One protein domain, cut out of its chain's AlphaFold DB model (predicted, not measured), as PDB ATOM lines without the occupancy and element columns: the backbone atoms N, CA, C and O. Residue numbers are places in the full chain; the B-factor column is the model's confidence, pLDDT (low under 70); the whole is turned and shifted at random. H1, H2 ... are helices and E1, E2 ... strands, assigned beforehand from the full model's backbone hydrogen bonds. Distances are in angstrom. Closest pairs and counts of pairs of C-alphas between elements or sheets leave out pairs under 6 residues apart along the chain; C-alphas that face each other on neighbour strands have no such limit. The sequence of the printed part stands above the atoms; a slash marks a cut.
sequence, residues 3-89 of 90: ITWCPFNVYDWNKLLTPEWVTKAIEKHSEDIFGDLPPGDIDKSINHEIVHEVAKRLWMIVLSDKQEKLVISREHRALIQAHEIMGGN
ATOM      1  N   ILE A   3     180.696 188.856 185.227       62.97
ATOM      2  CA  ILE A   3     179.469 189.463 184.696       62.97
ATOM      3  C   ILE A   3     179.019 190.538 185.687       62.97
ATOM      4  O   ILE A   3     178.788 190.234 186.856       62.97
ATOM      5  N   THR A   4     178.921 191.788 185.234       64.31
ATOM      6  CA  THR A   4     178.536 192.943 186.069       64.31
ATOM      7  C   THR A   4     177.419 193.744 185.392       64.31
ATOM      8  O   THR A   4     177.392 193.856 184.168       64.31
ATOM      9  N   TRP A   5     176.496 194.302 186.187       56.50
ATOM     10  CA  TRP A   5     175.370 195.127 185.723       56.50
ATOM     11  C   TRP A   5     175.581 196.611 186.060       56.50
ATOM     12  O   TRP A   5     175.839 196.934 187.221       56.50
ATOM     13  N   CYS A   6     175.397 197.503 185.071       56.16
ATOM     14  CA  CYS A   6     175.531 198.975 185.180       56.16
ATOM     15  C   CYS A   6     176.972 199.417 185.557       56.16
ATOM     16  O   CYS A   6     177.770 198.559 185.930       56.16
ATOM     17  N   PRO A   7     177.405 200.696 185.428       54.66
ATOM     18  CA  PRO A   7     178.817 201.044 185.529       54.66
ATOM     19  C   PRO A   7     179.245 201.112 186.998       54.66
ATOM     20  O   PRO A   7     179.531 202.176 187.542       54.66
ATOM     21  N   PHE A   8     179.262 199.963 187.665       53.47
ATOM     22  CA  PHE A   8     179.879 199.813 188.961       53.47
ATOM     23  C   PHE A   8     181.389 199.892 188.739       53.47
ATOM     24  O   PHE A   8     181.988 199.043 188.077       53.47
ATOM     25  N   ASN A   9     181.990 200.951 189.271       58.75
ATOM     26  CA  ASN A   9     183.432 201.069 189.423       58.75
ATOM     27  C   ASN A   9     184.253 201.065 188.111       58.75
ATOM     28  O   ASN A   9     185.255 200.363 187.993       58.75
ATOM     29  N   VAL A  10     183.844 201.883 187.130       64.62
ATOM     30  CA  VAL A  10     184.509 202.040 185.809       64.62
ATOM     31  C   VAL A  10     186.022 202.260 185.916       64.62
ATOM     32  O   VAL A  10     186.780 201.774 185.080       64.62
ATOM     33  N   TYR A  11     186.473 202.960 186.959       70.81
ATOM     34  CA  TYR A  11     187.888 203.272 187.188       70.81
ATOM     35  C   TYR A  11     188.749 202.064 187.572       70.81
ATOM     36  O   TYR A  11     189.974 202.149 187.496       70.81
ATOM     37  N   ASP A  12     188.127 200.958 187.975       72.50
ATOM     38  CA  ASP A  12     188.824 199.755 188.422       72.50
ATOM     39  C   ASP A  12     188.706 198.596 187.426       72.50
ATOM     40  O   ASP A  12     189.322 197.554 187.624       72.50
ATOM     41  N   TRP A  13     187.974 198.759 186.322       73.88
ATOM     42  CA  TRP A  13     187.751 197.706 185.320       73.88
ATOM     43  C   TRP A  13     189.040 197.130 184.736       73.88
ATOM     44  O   TRP A  13     189.171 195.920 184.569       73.88
ATOM     45  N   ASN A  14     190.016 197.993 184.469       75.62
ATOM     46  CA  ASN A  14     191.341 197.596 184.010       75.62
ATOM     47  C   ASN A  14     192.145 196.844 185.081       75.62
ATOM     48  O   ASN A  14     193.068 196.122 184.724       75.62
ATOM     49  N   LYS A  15     191.802 196.995 186.366       82.69
ATOM     50  CA  LYS A  15     192.446 196.306 187.492       82.69
ATOM     51  C   LYS A  15     191.867 194.909 187.708       82.69
ATOM     52  O   LYS A  15     192.595 194.011 188.095       82.69
ATOM     53  N   LEU A  16     190.581 194.695 187.412       80.94
ATOM     54  CA  LEU A  16     189.896 193.413 187.657       80.94
ATOM     55  C   LEU A  16     190.479 192.229 186.869       80.94
ATOM     56  O   LEU A  16     190.262 191.075 187.236       80.94
ATOM     57  N   LEU A  17     191.193 192.520 185.782       87.19
ATOM     58  CA  LEU A  17     191.817 191.532 184.904       87.19
ATOM     59  C   LEU A  17     193.330 191.406 185.131       87.19
ATOM     60  O   LEU A  17     194.009 190.778 184.322       87.19
ATOM     61  N   THR A  18     193.880 192.007 186.190       91.06
ATOM     62  CA  THR A  18     195.323 191.954 186.449       91.06
ATOM     63  C   THR A  18     195.697 190.810 187.391       91.06
ATOM     64  O   THR A  18     194.875 190.390 188.216       91.06
ATOM     65  N   PRO A  19     196.942 190.303 187.308       92.88
ATOM     66  CA  PRO A  19     197.447 189.288 188.229       92.88
ATOM     67  C   PRO A  19     197.269 189.675 189.700       92.88
ATOM     68  O   PRO A  19     196.875 188.846 190.508       92.88
ATOM     69  N   GLU A  20     197.472 190.947 190.048       92.25
ATOM     70  CA  GLU A  20     197.366 191.436 191.426       92.25
ATOM     71  C   GLU A  20     195.942 191.301 191.967       92.25
ATOM     72  O   GLU A  20     195.741 191.024 193.150       92.25
ATOM     73  N   TRP A  21     194.937 191.493 191.112       90.69
ATOM     74  CA  TRP A  21     193.546 191.341 191.514       90.69
ATOM     75  C   TRP A  21     193.147 189.877 191.666       90.69
ATOM     76  O   TRP A  21     192.401 189.530 192.582       90.69
ATOM     77  N   VAL A  22     193.692 189.009 190.813       91.06
ATOM     78  CA  VAL A  22     193.535 187.557 190.937       91.06
ATOM     79  C   VAL A  22     194.179 187.060 192.234       91.06
ATOM     80  O   VAL A  22     193.530 186.325 192.971       91.06
ATOM     81  N   THR A  23     195.388 187.516 192.575       92.25
ATOM     82  CA  THR A  23     196.050 187.190 193.850       92.25
ATOM     83  C   THR A  23     195.204 187.622 195.046       92.25
ATOM     84  O   THR A  23     194.911 186.800 195.905       92.25
ATOM     85  N   LYS A  24     194.705 188.865 195.061       90.75
ATOM     86  CA  LYS A  24     193.810 189.348 196.129       90.75
ATOM     87  C   LYS A  24     192.542 188.509 196.269       90.75
ATOM     88  O   LYS A  24     192.056 188.299 197.379       90.75
ATOM     89  N   ALA A  25     191.976 188.056 195.152       89.69
ATOM     90  CA  ALA A  25     190.816 187.175 195.175       89.69
ATOM     91  C   ALA A  25     191.170 185.800 195.767       89.69
ATOM     92  O   ALA A  25     190.405 185.285 196.578       89.69
ATOM     93  N   ILE A  26     192.331 185.241 195.416       90.56
ATOM     94  CA  ILE A  26     192.823 183.974 195.972       90.56
ATOM     95  C   ILE A  26     193.073 184.098 197.478       90.56
ATOM     96  O   ILE A  26     192.622 183.245 198.226       90.56
ATOM     97  N   GLU A  27     193.723 185.167 197.938       89.81
ATOM     98  CA  GLU A  27     193.955 185.420 199.367       89.81
ATOM     99  C   GLU A  27     192.639 185.521 200.143       89.81
ATOM    100  O   GLU A  27     192.480 184.903 201.196       89.81
ATOM    101  N   LYS A  28     191.667 186.263 199.600       90.19
ATOM    102  CA  LYS A  28     190.344 186.438 200.210       90.19
ATOM    103  C   LYS A  28     189.558 185.128 200.315       90.19
ATOM    104  O   LYS A  28     188.796 184.966 201.261       90.19
ATOM    105  N   HIS A  29     189.717 184.239 199.339       89.19
ATOM    106  CA  HIS A  29     189.032 182.945 199.262       89.19
ATOM    107  C   HIS A  29     189.986 181.778 199.558       89.19
ATOM    108  O   HIS A  29     189.776 180.659 199.097       89.19
ATOM    109  N   SER A  30     191.058 182.040 200.307       88.94
ATOM    110  CA  SER A  30     192.136 181.076 200.546       88.94
ATOM    111  C   SER A  30     191.661 179.847 201.313       88.94
ATOM    112  O   SER A  30     192.084 178.745 200.982       88.94
ATOM    113  N   GLU A  31     190.734 180.018 202.256       87.75
ATOM    114  CA  GLU A  31     190.097 178.919 202.993       87.75
ATOM    115  C   GLU A  31     189.339 177.963 202.055       87.75
ATOM    116  O   GLU A  31     189.468 176.748 202.169       87.75
ATOM    117  N   ASP A  32     188.626 178.492 201.056       86.75
ATOM    118  CA  ASP A  32     187.890 177.677 200.079       86.75
ATOM    119  C   ASP A  32     188.830 176.965 199.086       86.75
ATOM    120  O   ASP A  32     188.534 175.870 198.606       86.75
ATOM    121  N   ILE A  33     189.949 177.605 198.731       86.44
ATOM    122  CA  ILE A  33     190.878 177.130 197.694       86.44
ATOM    123  C   ILE A  33     191.892 176.135 198.262       86.44
ATOM    124  O   ILE A  33     192.179 175.112 197.638       86.44
ATOM    125  N   PHE A  34     192.463 176.457 199.419       85.31
ATOM    126  CA  PHE A  34     193.568 175.724 200.025       85.31
ATOM    127  C   PHE A  34     193.187 175.003 201.323       85.31
ATOM    128  O   PHE A  34     193.977 174.192 201.811       85.31
ATOM    129  N   GLY A  35     191.996 175.252 201.875       84.38
ATOM    130  CA  GLY A  35     191.601 174.749 203.186       84.38
ATOM    131  C   GLY A  35     192.249 175.535 204.327       84.38
ATOM    132  O   GLY A  35     192.616 176.701 204.184       84.38
ATOM    133  N   ASP A  36     192.402 174.874 205.472       82.25
ATOM    134  CA  ASP A  36     192.914 175.478 206.704       82.25
ATOM    135  C   ASP A  36     194.454 175.585 206.658       82.25
ATOM    136  O   ASP A  36     195.189 174.758 207.208       82.25
ATOM    137  N   LEU A  37     194.958 176.569 205.904       80.31
ATOM    138  CA  LEU A  37     196.382 176.898 205.829       80.31
ATOM    139  C   LEU A  37     196.763 177.980 206.852       80.31
ATOM    140  O   LEU A  37     196.045 178.969 207.013       80.31
ATOM    141  N   PRO A  38     197.953 177.884 207.476       79.12
ATOM    142  CA  PRO A  38     198.509 178.982 208.250       79.12
ATOM    143  C   PRO A  38     198.654 180.250 207.384       79.12
ATOM    144  O   PRO A  38     199.115 180.159 206.242       79.12
ATOM    145  N   PRO A  39     198.382 181.455 207.924       69.12
ATOM    146  CA  PRO A  39     198.398 182.707 207.155       69.12
ATOM    147  C   PRO A  39     199.707 183.006 206.402       69.12
ATOM    148  O   PRO A  39     199.698 183.730 205.414       69.12
ATOM    149  N   GLY A  40     200.841 182.459 206.857       74.44
ATOM    150  CA  GLY A  40     202.156 182.652 206.233       74.44
ATOM    151  C   GLY A  40     202.485 181.695 205.083       74.44
ATOM    152  O   GLY A  40     203.504 181.887 204.416       74.44
ATOM    153  N   ASP A  41     201.660 180.673 204.849       81.00
ATOM    154  CA  ASP A  41     201.889 179.670 203.802       81.00
ATOM    155  C   ASP A  41     200.967 179.844 202.588       81.00
ATOM    156  O   ASP A  41     201.205 179.224 201.550       81.00
ATOM    157  N   ILE A  42     199.976 180.737 202.673       81.12
ATOM    158  CA  ILE A  42     199.091 181.081 201.552       81.12
ATOM    159  C   ILE A  42     199.913 181.646 200.390       81.12
ATOM    160  O   ILE A  42     199.855 181.104 199.293       81.12
ATOM    161  N   ASP A  43     200.745 182.662 200.637       83.56
ATOM    162  CA  ASP A  43     201.565 183.308 199.598       83.56
ATOM    163  C   ASP A  43     202.508 182.313 198.898       83.56
ATOM    164  O   ASP A  43     202.590 182.264 197.675       83.56
ATOM    165  N   LYS A  44     203.125 181.406 199.664       86.62
ATOM    166  CA  LYS A  44     203.994 180.346 199.120       86.62
ATOM    167  C   LYS A  44     203.241 179.309 198.288       86.62
ATOM    168  O   LYS A  44     203.848 178.632 197.462       86.62
ATOM    169  N   SER A  45     201.947 179.147 198.547       87.00
ATOM    170  CA  SER A  45     201.082 178.197 197.845       87.00
ATOM    171  C   SER A  45     200.525 178.782 196.543       87.00
ATOM    172  O   SER A  45     200.027 178.041 195.694       87.00
ATOM    173  N   ILE A  46     200.627 180.101 196.348       90.50
ATOM    174  CA  ILE A  46     200.176 180.772 195.132       90.50
ATOM    175  C   ILE A  46     201.201 180.557 194.018       90.50
ATOM    176  O   ILE A  46     202.327 181.047 194.046       90.50
ATOM    177  N   ASN A  47     200.783 179.862 192.961       92.44
ATOM    178  CA  ASN A  47     201.574 179.766 191.741       92.44
ATOM    179  C   ASN A  47     201.348 181.011 190.864       92.44
ATOM    180  O   ASN A  47     200.333 181.128 190.174       92.44
ATOM    181  N   HIS A  48     202.319 181.926 190.860       91.88
ATOM    182  CA  HIS A  48     202.229 183.184 190.113       91.88
ATOM    183  C   HIS A  48     202.151 183.017 188.587       91.88
ATOM    184  O   HIS A  48     201.553 183.858 187.915       91.88
ATOM    185  N   GLU A  49     202.705 181.942 188.022       94.44
ATOM    186  CA  GLU A  49     202.601 181.670 186.584       94.44
ATOM    187  C   GLU A  49     201.153 181.329 186.204       94.44
ATOM    188  O   GLU A  49     200.603 181.882 185.249       94.44
ATOM    189  N   ILE A  50     200.487 180.507 187.022       92.94
ATOM    190  CA  ILE A  50     199.065 180.185 186.854       92.94
ATOM    191  C   ILE A  50     198.206 181.439 187.028       92.94
ATOM    192  O   ILE A  50     197.312 181.679 186.220       92.94
ATOM    193  N   VAL A  51     198.489 182.266 188.039       94.12
ATOM    194  CA  VAL A  51     197.786 183.544 188.253       94.12
ATOM    195  C   VAL A  51     197.853 184.423 187.003       94.12
ATOM    196  O   VAL A  51     196.838 184.973 186.571       94.12
ATOM    197  N   HIS A  52     199.031 184.523 186.389       93.56
ATOM    198  CA  HIS A  52     199.231 185.320 185.188       93.56
ATOM    199  C   HIS A  52     198.466 184.757 183.977       93.56
ATOM    200  O   HIS A  52     197.847 185.509 183.222       93.56
ATOM    201  N   GLU A  53     198.437 183.433 183.813       94.75
ATOM    202  CA  GLU A  53     197.654 182.777 182.760       94.75
ATOM    203  C   GLU A  53     196.142 182.904 182.972       94.75
ATOM    204  O   GLU A  53     195.398 183.103 182.008       94.75
ATOM    205  N   VAL A  54     195.674 182.849 184.221       91.44
ATOM    206  CA  VAL A  54     194.271 183.106 184.566       91.44
ATOM    207  C   VAL A  54     193.904 184.542 184.214       91.44
ATOM    208  O   VAL A  54     192.918 184.748 183.508       91.44
ATOM    209  N   ALA A  55     194.713 185.523 184.624       92.25
ATOM    210  CA  ALA A  55     194.493 186.937 184.322       92.25
ATOM    211  C   ALA A  55     194.345 187.192 182.810       92.25
ATOM    212  O   ALA A  55     193.369 187.808 182.385       92.25
ATOM    213  N   LYS A  56     195.229 186.621 181.976       91.06
ATOM    214  CA  LYS A  56     195.143 186.723 180.503       91.06
ATOM    215  C   LYS A  56     193.860 186.141 179.907       91.06
ATOM    216  O   LYS A  56     193.437 186.557 178.831       91.06
ATOM    217  N   ARG A  57     193.273 185.135 180.558       90.94
ATOM    218  CA  ARG A  57     192.085 184.412 180.076       90.94
ATOM    219  C   ARG A  57     190.794 184.913 180.712       90.94
ATOM    220  O   ARG A  57     189.721 184.426 180.356       90.94
ATOM    221  N   LEU A  58     190.859 185.857 181.649       88.38
ATOM    222  CA  LEU A  58     189.674 186.438 182.258       88.38
ATOM    223  C   LEU A  58     188.998 187.409 181.295       88.38
ATOM    224  O   LEU A  58     189.613 188.285 180.700       88.38
ATOM    225  N   TRP A  59     187.691 187.225 181.151       81.62
ATOM    226  CA  TRP A  59     186.836 188.087 180.350       81.62
ATOM    227  C   TRP A  59     185.889 188.812 181.296       81.62
ATOM    228  O   TRP A  59     185.295 188.182 182.182       81.62
ATOM    229  N   MET A  60     185.761 190.122 181.098       79.88
ATOM    230  CA  MET A  60     184.804 190.969 181.795       79.88
ATOM    231  C   MET A  60     183.709 191.377 180.816       79.88
ATOM    232  O   MET A  60     183.982 191.991 179.786       79.88
ATOM    233  N   ILE A  61     182.475 191.022 181.151       75.75
ATOM    234  CA  ILE A  61     181.286 191.381 180.390       75.75
ATOM    235  C   ILE A  61     180.507 192.380 181.238       75.75
ATOM    236  O   ILE A  61     180.029 192.051 182.325       75.75
ATOM    237  N   VAL A  62     180.404 193.608 180.737       70.62
ATOM    238  CA  VAL A  62     179.593 194.658 181.354       70.62
ATOM    239  C   VAL A  62     178.258 194.701 180.629       70.62
ATOM    240  O   VAL A  62     178.214 194.923 179.421       70.62
ATOM    241  N   LEU A  63     177.177 194.482 181.369       70.62
ATOM    242  CA  LEU A  63     175.813 194.568 180.864       70.62
ATOM    243  C   LEU A  63     175.208 195.920 181.248       70.62
ATOM    244  O   LEU A  63     175.358 196.406 182.374       70.62
ATOM    245  N   SER A  64     174.523 196.549 180.298       68.94
ATOM    246  CA  SER A  64     173.802 197.798 180.518       68.94
ATOM    247  C   SER A  64     172.502 197.805 179.728       68.94
ATOM    248  O   SER A  64     172.524 197.627 178.512       68.94
ATOM    249  N   ASP A  65     171.399 198.160 180.385       65.56
ATOM    250  CA  ASP A  65     170.085 198.365 179.754       65.56
ATOM    251  C   ASP A  65     170.133 199.380 178.598       65.56
ATOM    252  O   ASP A  65     169.329 199.332 177.664       65.56
ATOM    253  N   LYS A  66     171.087 200.325 178.640       63.28
ATOM    254  CA  LYS A  66     171.318 201.284 177.551       63.28
ATOM    255  C   LYS A  66     172.005 200.642 176.344       63.28
ATOM    256  O   LYS A  66     171.781 201.104 175.233       63.28
ATOM    257  N   GLN A  67     172.826 199.611 176.551       58.12
ATOM    258  CA  GLN A  67     173.517 198.878 175.487       58.12
ATOM    259  C   GLN A  67     172.657 197.764 174.879       58.12
ATOM    260  O   GLN A  67     172.774 197.512 173.684       58.12
ATOM    261  N   GLU A  68     171.731 197.165 175.631       57.72
ATOM    262  CA  GLU A  68     170.803 196.158 175.086       57.72
ATOM    263  C   GLU A  68     169.889 196.721 173.983       57.72
ATOM    264  O   GLU A  68     169.526 196.016 173.042       57.72
ATOM    265  N   LYS A  69     169.568 198.019 174.039       59.16
ATOM    266  CA  LYS A  69     168.760 198.708 173.018       59.16
ATOM    267  C   LYS A  69     169.570 199.231 171.823       59.16
ATOM    268  O   LYS A  69     168.977 199.804 170.914       59.16
ATOM    269  N   LEU A  70     170.897 199.050 171.801       58.78
ATOM    270  CA  LEU A  70     171.761 199.469 170.681       58.78
ATOM    271  C   LEU A  70     171.767 198.472 169.513       58.78
ATOM    272  O   LEU A  70     172.481 198.673 168.530       58.78
ATOM    273  N   VAL A  71     170.963 197.410 169.581       64.12
ATOM    274  CA  VAL A  71     170.715 196.563 168.417       64.12
ATOM    275  C   VAL A  71     169.848 197.346 167.432       64.12
ATOM    276  O   VAL A  71     168.700 197.681 167.719       64.12
ATOM    277  N   ILE A  72     170.411 197.647 166.260       71.06
ATOM    278  CA  ILE A  72     169.698 198.314 165.166       71.06
ATOM    279  C   ILE A  72     168.435 197.504 164.847       71.06
ATOM    280  O   ILE A  72     168.509 196.297 164.597       71.06
ATOM    281  N   SER A  73     167.273 198.164 164.850       76.88
ATOM    282  CA  SER A  73     166.012 197.518 164.481       76.88
ATOM    283  C   SER A  73     166.106 196.942 163.064       76.88
ATOM    284  O   SER A  73     166.851 197.435 162.215       76.88
ATOM    285  N   ARG A  74     165.331 195.893 162.774       75.69
ATOM    286  CA  ARG A  74     165.340 195.261 161.445       75.69
ATOM    287  C   ARG A  74     165.055 196.266 160.320       75.69
ATOM    288  O   ARG A  74     165.662 196.173 159.258       75.69
ATOM    289  N   GLU A  75     164.184 197.234 160.582       81.56
ATOM    290  CA  GLU A  75     163.825 198.316 159.660       81.56
ATOM    291  C   GLU A  75     164.998 199.275 159.419       81.56
ATOM    292  O   GLU A  75     165.364 199.526 158.273       81.56
ATOM    293  N   HIS A  76     165.662 199.737 160.482       81.38
ATOM    294  CA  HIS A  76     166.846 200.589 160.352       81.38
ATOM    295  C   HIS A  76     168.016 199.855 159.679       81.38
ATOM    296  O   HIS A  76     168.751 200.450 158.892       81.38
ATOM    297  N   ARG A  77     168.160 198.546 159.918       80.62
ATOM    298  CA  ARG A  77     169.171 197.712 159.255       80.62
ATOM    299  C   ARG A  77     168.915 197.605 157.751       80.62
ATOM    300  O   ARG A  77     169.865 197.685 156.978       80.62
ATOM    301  N   ALA A  78     167.655 197.454 157.342       81.88
ATOM    302  CA  ALA A  78     167.279 197.418 155.931       81.88
ATOM    303  C   ALA A  78     167.573 198.751 155.226       81.88
ATOM    304  O   ALA A  78     168.071 198.743 154.104       81.88
ATOM    305  N   LEU A  79     167.343 199.889 155.895       85.88
ATOM    306  CA  LEU A  79     167.673 201.215 155.357       85.88
ATOM    307  C   LEU A  79     169.181 201.407 155.143       85.88
ATOM    308  O   LEU A  79     169.580 201.895 154.089       85.88
ATOM    309  N   ILE A  80     170.015 200.995 156.103       82.94
ATOM    310  CA  ILE A  80     171.480 201.078 155.977       82.94
ATOM    311  C   ILE A  80     171.968 200.187 154.831       82.94
ATOM    312  O   ILE A  80     172.703 200.659 153.971       82.94
ATOM    313  N   GLN A  81     171.505 198.933 154.763       81.06
ATOM    314  CA  GLN A  81     171.865 198.023 153.670       81.06
ATOM    315  C   GLN A  81     171.449 198.574 152.305       81.06
ATOM    316  O   GLN A  81     172.225 198.531 151.356       81.06
ATOM    317  N   ALA A  82     170.240 199.126 152.203       81.94
ATOM    318  CA  ALA A  82     169.768 199.749 150.976       81.94
ATOM    319  C   ALA A  82     170.646 200.952 150.590       81.94
ATOM    320  O   ALA A  82     170.994 201.104 149.421       81.94
ATOM    321  N   HIS A  83     171.051 201.779 151.559       81.94
ATOM    322  CA  HIS A  83     171.932 202.921 151.322       81.94
ATOM    323  C   HIS A  83     173.346 202.503 150.885       81.94
ATOM    324  O   HIS A  83     173.886 203.107 149.966       81.94
ATOM    325  N   GLU A  84     173.924 201.450 151.468       78.19
ATOM    326  CA  GLU A  84     175.230 200.911 151.056       78.19
ATOM    327  C   GLU A  84     175.189 200.311 149.644       78.19
ATOM    328  O   GLU A  84     176.084 200.566 148.841       78.19
ATOM    329  N   ILE A  85     174.121 199.584 149.298       77.25
ATOM    330  CA  ILE A  85     173.925 199.020 147.951       77.25
ATOM    331  C   ILE A  85     173.748 200.135 146.910       77.25
ATOM    332  O   ILE A  85     174.267 200.037 145.799       77.25
ATOM    333  N   MET A  86     173.031 201.204 147.260       70.06
ATOM    334  CA  MET A  86     172.810 202.347 146.369       70.06
ATOM    335  C   MET A  86     174.015 203.300 146.294       70.06
ATOM    336  O   MET A  86     174.200 203.965 145.278       70.06
ATOM    337  N   GLY A  87     174.831 203.377 147.350       65.44
ATOM    338  CA  GLY A  87     176.020 204.228 147.440       65.44
ATOM    339  C   GLY A  87     177.313 203.576 146.938       65.44
ATOM    340  O   GLY A  87     178.237 204.293 146.566       65.44
ATOM    341  N   GLY A  88     177.373 202.242 146.870       56.28
ATOM    342  CA  GLY A  88     178.537 201.452 146.439       56.28
ATOM    343  C   GLY A  88     178.836 201.454 144.934       56.28
ATOM    344  O   GLY A  88     179.609 200.620 144.476       56.28
ATOM    345  N   ASN A  89     178.241 202.371 144.166       52.88
ATOM    346  CA  ASN A  89     178.507 202.575 142.739       52.88
ATOM    347  C   ASN A  89     179.152 203.954 142.484       52.88
ATOM    348  O   ASN A  89     178.677 204.746 141.665       52.88
TER     349      ASN A  89
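Overview. This is residues 3 to 89 of the 90 residues of an uncharacterized protein of Streptomyces sp. F-3 (UniProt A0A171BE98). The model is a drawn-out chain of parts: a loose group of four helices, H1 to H4, at one end, a small pair of parallel strands, E1 and E2, near the middle, and the helix H6 at the far end as an arm without contacts to the rest. Within the group H1 meets H4 with its first residue, Pro 19, close to His 52, and the two make a corner; H2 and H3 lie beyond them toward the end of the long axis, and the short H5 sits between the strands and H6. The printed part has 87 residues, with six named helices and two named strands in the order E1, H1, H2, H3, H4, E2, H5, H6; the sheet's order is E1, E2, parallel, and the class is mostly helix. The whole is extended, with a radius of gyration of the C-alphas of 22.2 A and spans of 70 by 27 by 22 A.

Arrangement. E1, residues 3 to 5, and E2, residues 60 to 63, are parallel neighbours at 31 degrees. N 4 and O 61 are 3.1 A apart and N 63 and O 4 are 2.9 A apart, both within hydrogen-bond range. With H1, residues 19 to 28, H2, residues 30 to 34, H3, residues 42 to 45, and H4, residues 48 to 57, they form a strand-helix-strand unit, two parallel neighbour strands with helices between them along the chain. H1 and H4 touch; their closest C-alphas, those of Pro 19 and His 52, are 5.3 A apart. Their lines stand at 70.1 degrees, only just about perpendicular. H2 is close to H1 but not clearly touching, the closest C-alphas being those of Ile 26 and Ile 33 at 7.3 A. H3 is likewise close to H1 but not clearly touching, with the C-alphas of Glu 27 and Ile 42 closest at 7.1 A. H5, residues 65 to 68, and H6, residues 74 to 87, are apart. Every O i to N i+4 pair is within hydrogen-bond range in H1, H2, H4 and H6, while H3 and H5 are too short for such a pair.

Along the chain. E2 is 9.7 A long from first to last C-alpha and E1 7.1 A, beginning at C-alpha 3 (179.469, 189.463, 184.696). H1 is 14.2 A long, H4 14.3 A and H6 19.8 A. H6 ends at C-alpha 87 (176.020, 204.228, 147.440). H2, H3 and H5 are shorter.

Size, cuts and confidence. The two C-alphas farthest apart, those of Pro 38 and Asn 89, are 72.4 A apart. Residues 73 to 79 and 81 to 89 stand free. The link from E1 to H1 is long, and the printed part has no cut. The mean pLDDT of the printed part is 78.9, with residues 3 to 10, 39, 64 to 71 and 87 to 89 under 70.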